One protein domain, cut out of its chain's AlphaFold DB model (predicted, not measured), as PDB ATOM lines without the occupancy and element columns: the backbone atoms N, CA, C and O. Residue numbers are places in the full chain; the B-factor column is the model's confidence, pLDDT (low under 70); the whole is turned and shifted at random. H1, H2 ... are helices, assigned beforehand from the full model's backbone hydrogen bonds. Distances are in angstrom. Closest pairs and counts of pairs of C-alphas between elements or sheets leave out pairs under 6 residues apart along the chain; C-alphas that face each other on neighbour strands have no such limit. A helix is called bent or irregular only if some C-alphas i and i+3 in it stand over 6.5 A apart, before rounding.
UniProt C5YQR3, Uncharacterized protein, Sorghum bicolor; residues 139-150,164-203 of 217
ATOM      1  N   ASN A 139       6.566 -39.731  39.774       90.31
ATOM      2  CA  ASN A 139       7.124 -39.532  41.109       90.31
ATOM      3  C   ASN A 139       6.248 -38.610  41.958       90.31
ATOM      4  O   ASN A 139       5.972 -38.934  43.106       90.31
ATOM      5  N   VAL A 140       5.746 -37.514  41.380       92.19
ATOM      6  CA  VAL A 140       4.825 -36.603  42.078       92.19
ATOM      7  C   VAL A 140       3.525 -37.315  42.466       92.19
ATOM      8  O   VAL A 140       3.075 -37.200  43.604       92.19
ATOM      9  N   CYS A 141       2.927 -38.086  41.553       93.12
ATOM     10  CA  CYS A 141       1.722 -38.863  41.854       93.12
ATOM     11  C   CYS A 141       1.976 -39.918  42.939       93.12
ATOM     12  O   CYS A 141       1.163 -40.096  43.848       93.12
ATOM     13  N   TYR A 142       3.102 -40.620  42.844       89.75
ATOM     14  CA  TYR A 142       3.466 -41.700  43.748       89.75
ATOM     15  C   TYR A 142       3.749 -41.184  45.163       89.75
ATOM     16  O   TYR A 142       3.234 -41.748  46.127       89.75
ATOM     17  N   ASP A 143       4.492 -40.086  45.290       90.50
ATOM     18  CA  ASP A 143       4.768 -39.417  46.565       90.50
ATOM     19  C   ASP A 143       3.470 -38.926  47.225       90.50
ATOM     20  O   ASP A 143       3.161 -39.264  48.370       90.50
ATOM     21  N   MET A 144       2.615 -38.253  46.448       91.25
ATOM     22  CA  MET A 144       1.315 -37.809  46.943       91.25
ATOM     23  C   MET A 144       0.445 -38.995  47.384       91.25
ATOM     24  O   MET A 144      -0.161 -38.954  48.450       91.25
ATOM     25  N   CYS A 145       0.400 -40.084  46.616       92.50
ATOM     26  CA  CYS A 145      -0.388 -41.258  46.977       92.50
ATOM     27  C   CYS A 145       0.139 -41.943  48.243       92.50
ATOM     28  O   CYS A 145      -0.640 -42.261  49.143       92.50
ATOM     29  N   THR A 146       1.450 -42.151  48.335       90.06
ATOM     30  CA  THR A 146       2.065 -42.836  49.478       90.06
ATOM     31  C   THR A 146       1.974 -42.009  50.757       90.06
ATOM     32  O   THR A 146       1.673 -42.584  51.798       90.06
ATOM     33  N   SER A 147       2.071 -40.678  50.686       89.88
ATOM     34  CA  SER A 147       1.859 -39.802  51.853       89.88
ATOM     35  C   SER A 147       0.457 -39.921  52.473       89.88
ATOM     36  O   SER A 147       0.279 -39.671  53.665       89.88
ATOM     37  N   HIS A 148      -0.543 -40.343  51.690       90.31
ATOM     38  CA  HIS A 148      -1.916 -40.549  52.156       90.31
ATOM     39  C   HIS A 148      -2.261 -42.015  52.446       90.31
ATOM     40  O   HIS A 148      -3.093 -42.290  53.310       90.31
ATOM     41  N   ALA A 149      -1.676 -42.958  51.708       90.25
ATOM     42  CA  ALA A 149      -2.007 -44.380  51.791       90.25
ATOM     43  C   ALA A 149      -1.135 -45.154  52.793       90.25
ATOM     44  O   ALA A 149      -1.494 -46.267  53.186       90.25
ATOM     45  N   CYS A 150       0.013 -44.606  53.191       87.94
ATOM     46  CA  CYS A 150       0.986 -45.286  54.034       87.94
ATOM     47  C   CYS A 150       0.993 -44.679  55.446       87.94
ATOM     48  O   CYS A 150       1.334 -43.507  55.604       87.94
ATOM     49  N   HIS A 164       7.131 -51.586  35.917       72.81
ATOM     50  CA  HIS A 164       6.681 -52.704  36.722       72.81
ATOM     51  C   HIS A 164       6.669 -52.217  38.160       72.81
ATOM     52  O   HIS A 164       7.660 -51.657  38.622       72.81
ATOM     53  N   CYS A 165       5.567 -52.479  38.853       80.69
ATOM     54  CA  CYS A 165       5.352 -52.102  40.243       80.69
ATOM     55  C   CYS A 165       5.614 -53.267  41.224       80.69
ATOM     56  O   CYS A 165       4.693 -53.607  41.969       80.69
ATOM     57  N   PRO A 166       6.782 -53.949  41.241       76.00
ATOM     58  CA  PRO A 166       7.093 -54.853  42.330       76.00
ATOM     59  C   PRO A 166       7.529 -53.985  43.507       76.00
ATOM     60  O   PRO A 166       8.638 -53.458  43.525       76.00
ATOM     61  N   CYS A 167       6.622 -53.779  44.450       82.62
ATOM     62  CA  CYS A 167       6.906 -53.026  45.660       82.62
ATOM     63  C   CYS A 167       6.671 -53.949  46.855       82.62
ATOM     64  O   CYS A 167       5.689 -54.692  46.878       82.62
ATOM     65  N   ASP A 168       7.542 -53.884  47.862       82.94
ATOM     66  CA  ASP A 168       7.443 -54.741  49.054       82.94
ATOM     67  C   ASP A 168       6.182 -54.457  49.888       82.94
ATOM     68  O   ASP A 168       5.697 -55.305  50.636       82.94
ATOM     69  N   ASN A 169       5.614 -53.258  49.737       87.38
ATOM     70  CA  ASN A 169       4.401 -52.829  50.413       87.38
ATOM     71  C   ASN A 169       3.185 -52.846  49.458       87.38
ATOM     72  O   ASN A 169       3.240 -52.351  48.326       87.38
ATOM     73  N   ALA A 170       2.051 -53.377  49.926       88.19
ATOM     74  CA  ALA A 170       0.813 -53.471  49.144       88.19
ATOM     75  C   ALA A 170       0.175 -52.099  48.832       88.19
ATOM     76  O   ALA A 170      -0.373 -51.902  47.742       88.19
ATOM     77  N   ASN A 171       0.281 -51.131  49.748       88.88
ATOM     78  CA  ASN A 171      -0.192 -49.758  49.541       88.88
ATOM     79  C   ASN A 171       0.699 -49.036  48.522       88.88
ATOM     80  O   ASN A 171       0.183 -48.406  47.601       88.88
ATOM     81  N   ALA A 172       2.020 -49.211  48.615       89.12
ATOM     82  CA  ALA A 172       2.968 -48.718  47.615       89.12
ATOM     83  C   ALA A 172       2.708 -49.322  46.223       89.12
ATOM     84  O   ALA A 172       2.643 -48.593  45.234       89.12
ATOM     85  N   THR A 173       2.467 -50.634  46.150       90.19
ATOM     86  CA  THR A 173       2.084 -51.322  44.906       90.19
ATOM     87  C   THR A 173       0.802 -50.733  44.315       90.19
ATOM     88  O   THR A 173       0.755 -50.417  43.125       90.19
ATOM     89  N   SER A 174      -0.218 -50.510  45.147       90.88
ATOM     90  CA  SER A 174      -1.488 -49.911  44.721       90.88
ATOM     91  C   SER A 174      -1.306 -48.482  44.193       90.88
ATOM     92  O   SER A 174      -1.876 -48.129  43.161       90.88
ATOM     93  N   CYS A 175      -0.473 -47.674  44.859       91.94
ATOM     94  CA  CYS A 175      -0.126 -46.323  44.418       91.94
ATOM     95  C   CYS A 175       0.617 -46.321  43.080       91.94
ATOM     96  O   CYS A 175       0.241 -45.587  42.169       91.94
ATOM     97  N   CYS A 176       1.625 -47.184  42.927       90.88
ATOM     98  CA  CYS A 176       2.367 -47.323  41.678       90.88
ATOM     99  C   CYS A 176       1.450 -47.702  40.510       90.88
ATOM    100  O   CYS A 176       1.495 -47.064  39.461       90.88
ATOM    101  N   GLN A 177       0.559 -48.679  40.701       91.12
ATOM    102  CA  GLN A 177      -0.381 -49.102  39.660       91.12
ATOM    103  C   GLN A 177      -1.369 -47.992  39.285       91.12
ATOM    104  O   GLN A 177      -1.610 -47.758  38.101       91.12
ATOM    105  N   ALA A 178      -1.928 -47.289  40.273       92.00
ATOM    106  CA  ALA A 178      -2.864 -46.196  40.028       92.00
ATOM    107  C   ALA A 178      -2.202 -45.043  39.253       92.00
ATOM    108  O   ALA A 178      -2.742 -44.592  38.241       92.00
ATOM    109  N   CYS A 179      -1.012 -44.617  39.682       92.44
ATOM    110  CA  CYS A 179      -0.250 -43.559  39.021       92.44
ATOM    111  C   CYS A 179       0.217 -43.975  37.623       92.44
ATOM    112  O   CYS A 179       0.051 -43.218  36.666       92.44
ATOM    113  N   GLY A 180       0.726 -45.200  37.478       89.94
ATOM    114  CA  GLY A 180       1.121 -45.760  36.190       89.94
ATOM    115  C   GLY A 180      -0.040 -45.747  35.197       89.94
ATOM    116  O   GLY A 180       0.085 -45.182  34.115       89.94
ATOM    117  N   ASN A 181      -1.207 -46.259  35.594       90.38
ATOM    118  CA  ASN A 181      -2.393 -46.292  34.735       90.38
ATOM    119  C   ASN A 181      -2.914 -44.895  34.359       90.38
ATOM    120  O   ASN A 181      -3.432 -44.718  33.258       90.38
ATOM    121  N   GLY A 182      -2.779 -43.902  35.243       90.75
ATOM    122  CA  GLY A 182      -3.206 -42.528  34.967       90.75
ATOM    123  C   GLY A 182      -2.293 -41.779  33.991       90.75
ATOM    124  O   GLY A 182      -2.769 -40.999  33.168       90.75
ATOM    125  N   ILE A 183      -0.983 -42.022  34.060       91.81
ATOM    126  CA  ILE A 183       0.022 -41.221  33.342       91.81
ATOM    127  C   ILE A 183       0.467 -41.913  32.046       91.81
ATOM    128  O   ILE A 183       0.760 -41.247  31.051       91.81
ATOM    129  N   TYR A 184       0.457 -43.246  32.003       91.38
ATOM    130  CA  TYR A 184       0.892 -44.017  30.837       91.38
ATOM    131  C   TYR A 184       0.178 -43.646  29.518       91.38
ATOM    132  O   TYR A 184       0.866 -43.509  28.502       91.38
ATOM    133  N   PRO A 185      -1.144 -43.369  29.480       94.12
ATOM    134  CA  PRO A 185      -1.807 -42.904  28.257       94.12
ATOM    135  C   PRO A 185      -1.271 -41.561  27.733       94.12
ATOM    136  O   PRO A 185      -1.240 -41.334  26.519       94.12
ATOM    137  N   GLN A 186      -0.826 -40.674  28.631       93.62
ATOM    138  CA  GLN A 186      -0.229 -39.387  28.258       93.62
ATOM    139  C   GLN A 186       1.168 -39.584  27.681       93.62
ATOM    140  O   GLN A 186       1.486 -39.033  26.628       93.62
ATOM    141  N   TYR A 187       1.965 -40.451  28.306       94.31
ATOM    142  CA  TYR A 187       3.269 -40.841  27.783       94.31
ATOM    143  C   TYR A 187       3.163 -41.458  26.379       94.31
ATOM    144  O   TYR A 187       3.844 -41.014  25.458       94.31
ATOM    145  N   GLN A 188       2.231 -42.392  26.161       95.94
ATOM    146  CA  GLN A 188       1.991 -42.963  24.830       95.94
ATOM    147  C   GLN A 188       1.525 -41.927  23.803       95.94
ATOM    148  O   GLN A 188       1.854 -42.017  22.619       95.94
ATOM    149  N   SER A 189       0.737 -40.942  24.230       97.00
ATOM    150  CA  SER A 189       0.309 -39.855  23.348       97.00
ATOM    151  C   SER A 189       1.479 -38.944  22.972       97.00
ATOM    152  O   SER A 189       1.579 -38.559  21.809       97.00
ATOM    153  N   CYS A 190       2.399 -38.691  23.906       97.19
ATOM    154  CA  CYS A 190       3.645 -37.964  23.664       97.19
ATOM    155  C   CYS A 190       4.543 -38.691  22.651       97.19
ATOM    156  O   CYS A 190       4.962 -38.087  21.669       97.19
ATOM    157  N   LEU A 191       4.755 -40.002  22.813       96.88
ATOM    158  CA  LEU A 191       5.546 -40.795  21.862       96.88
ATOM    159  C   LEU A 191       4.955 -40.751  20.447       96.88
ATOM    160  O   LEU A 191       5.648 -40.399  19.496       96.88
ATOM    161  N   ARG A 192       3.642 -40.992  20.317       97.50
ATOM    162  CA  ARG A 192       2.953 -40.915  19.017       97.50
ATOM    163  C   ARG A 192       3.023 -39.526  18.389       97.50
ATOM    164  O   ARG A 192       2.976 -39.408  17.166       97.50
ATOM    165  N   TYR A 193       3.058 -38.477  19.208       96.31
ATOM    166  CA  TYR A 193       3.264 -37.119  18.724       96.31
ATOM    167  C   TYR A 193       4.683 -36.942  18.173       96.31
ATOM    168  O   TYR A 193       4.818 -36.480  17.041       96.31
ATOM    169  N   SER A 194       5.711 -37.373  18.911       96.06
ATOM    170  CA  SER A 194       7.102 -37.335  18.447       96.06
ATOM    171  C   SER A 194       7.274 -38.094  17.130       96.06
ATOM    172  O   SER A 194       7.839 -37.543  16.188       96.06
ATOM    173  N   ASP A 195       6.701 -39.294  16.997       95.31
ATOM    174  CA  ASP A 195       6.766 -40.079  15.753       95.31
ATOM    175  C   ASP A 195       6.176 -39.325  14.552       95.31
ATOM    176  O   ASP A 195       6.758 -39.288  13.467       95.31
ATOM    177  N   LYS A 196       5.027 -38.665  14.740       95.88
ATOM    178  CA  LYS A 196       4.405 -37.844  13.689       95.88
ATOM    179  C   LYS A 196       5.220 -36.592  13.372       95.88
ATOM    180  O   LYS A 196       5.239 -36.160  12.219       95.88
ATOM    181  N   ALA A 197       5.896 -36.016  14.366       95.12
ATOM    182  CA  ALA A 197       6.713 -34.820  14.202       95.12
ATOM    183  C   ALA A 197       7.867 -35.023  13.207       95.12
ATOM    184  O   ALA A 197       8.232 -34.070  12.522       95.12
ATOM    185  N   VAL A 198       8.376 -36.252  13.038       95.56
ATOM    186  CA  VAL A 198       9.411 -36.568  12.036       95.56
ATOM    187  C   VAL A 198       8.935 -36.255  10.623       95.56
ATOM    188  O   VAL A 198       9.649 -35.610   9.861       95.56
ATOM    189  N   GLY A 199       7.711 -36.663  10.274       93.12
ATOM    190  CA  GLY A 199       7.151 -36.413   8.946       93.12
ATOM    191  C   GLY A 199       7.012 -34.919   8.657       93.12
ATOM    192  O   GLY A 199       7.414 -34.449   7.594       93.12
ATOM    193  N   TYR A 200       6.510 -34.157   9.633       94.94
ATOM    194  CA  TYR A 200       6.406 -32.701   9.513       94.94
ATOM    195  C   TYR A 200       7.779 -32.030   9.422       94.94
ATOM    196  O   TYR A 200       7.969 -31.159   8.575       94.94
ATOM    197  N   CYS A 201       8.746 -32.479  10.223       96.69
ATOM    198  CA  CYS A 201      10.121 -31.999  10.172       96.69
ATOM    199  C   CYS A 201      10.753 -32.242   8.797       96.69
ATOM    200  O   CYS A 201      11.340 -31.326   8.229       96.69
ATOM    201  N   MET A 202      10.589 -33.438   8.223       95.19
ATOM    202  CA  MET A 202      11.151 -33.777   6.913       95.19
ATOM    203  C   MET A 202      10.579 -32.902   5.795       95.19
ATOM    204  O   MET A 202      11.320 -32.467   4.914       95.19
ATOM    205  N   ILE A 203       9.275 -32.613   5.838       94.44
ATOM    206  CA  ILE A 203       8.614 -31.738   4.862       94.44
ATOM    207  C   ILE A 203       9.103 -30.292   5.012       94.44
ATOM    208  O   ILE A 203       9.471 -29.664   4.021       94.44
TER     209      ILE A 203
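What this domain is: This is residues 139 to 150 and 164 to 203 of the 217 residues of an uncharacterized protein of Sorghum bicolor (UniProt C5YQR3). A short helix, H1, packs on the first arm of a long, bent helix, H2, and the rest of H2 sticks out as a free arm, residues 184 to 203, which makes the length of the whole. H1 and arm H2a form a small compact body together with the short unnamed stretch 164 to 169 that leads into H2. The printed part has 52 residues with two named helices, H1 then H2, and no named strand; the class is all helix. The whole is extended, with a radius of gyration of the C-alphas of 15.9 A, and spans 52 by 18 by 12 A.

How they stand to each other: H1, residues 139 to 149, touches H2a, residues 170 to 182, with 11 pairs of C-alphas within 8 A. The closest C-alphas are those of Cys 145 and Cys 175, 5.7 A apart. The two run opposite ways at a steep tilt of 42 degrees. H2a is an arm of H2, residues 170 to 203, which by its hydrogen bonds was assigned as one helix but is bent: C-alphas 182 and 185 are 6.9 A apart. The other arm, H2b, residues 185 to 203, stands to H2a at a shallow tilt of 33 degrees, only just short of steep. H1 and H2b are apart. Every O i to N i+4 pair is within hydrogen-bond range in H2a, against 6 of 7 in H1 and 13 of 15 in H2b.

Where its parts are: H1 begins at C-alpha 139, (7.124, -39.532, 41.109), and is 14.9 A long. H2a begins at C-alpha 170, (0.813, -53.471, 49.144), and measures 18.4 A. H2b measures 27.9 A and ends at C-alpha 203, (8.614, -31.738, 4.862).

The domain as a whole: The two C-alphas farthest apart are those of Cys 150 and Ile 203, 51.6 A. Residues 151 to 163 are not printed, and C-alphas 150 and 164 are 19.7 A apart across this cut, which the link from H1 to H2 crosses. The mean pLDDT of the printed part is 91.3, and no printed residue is under 70.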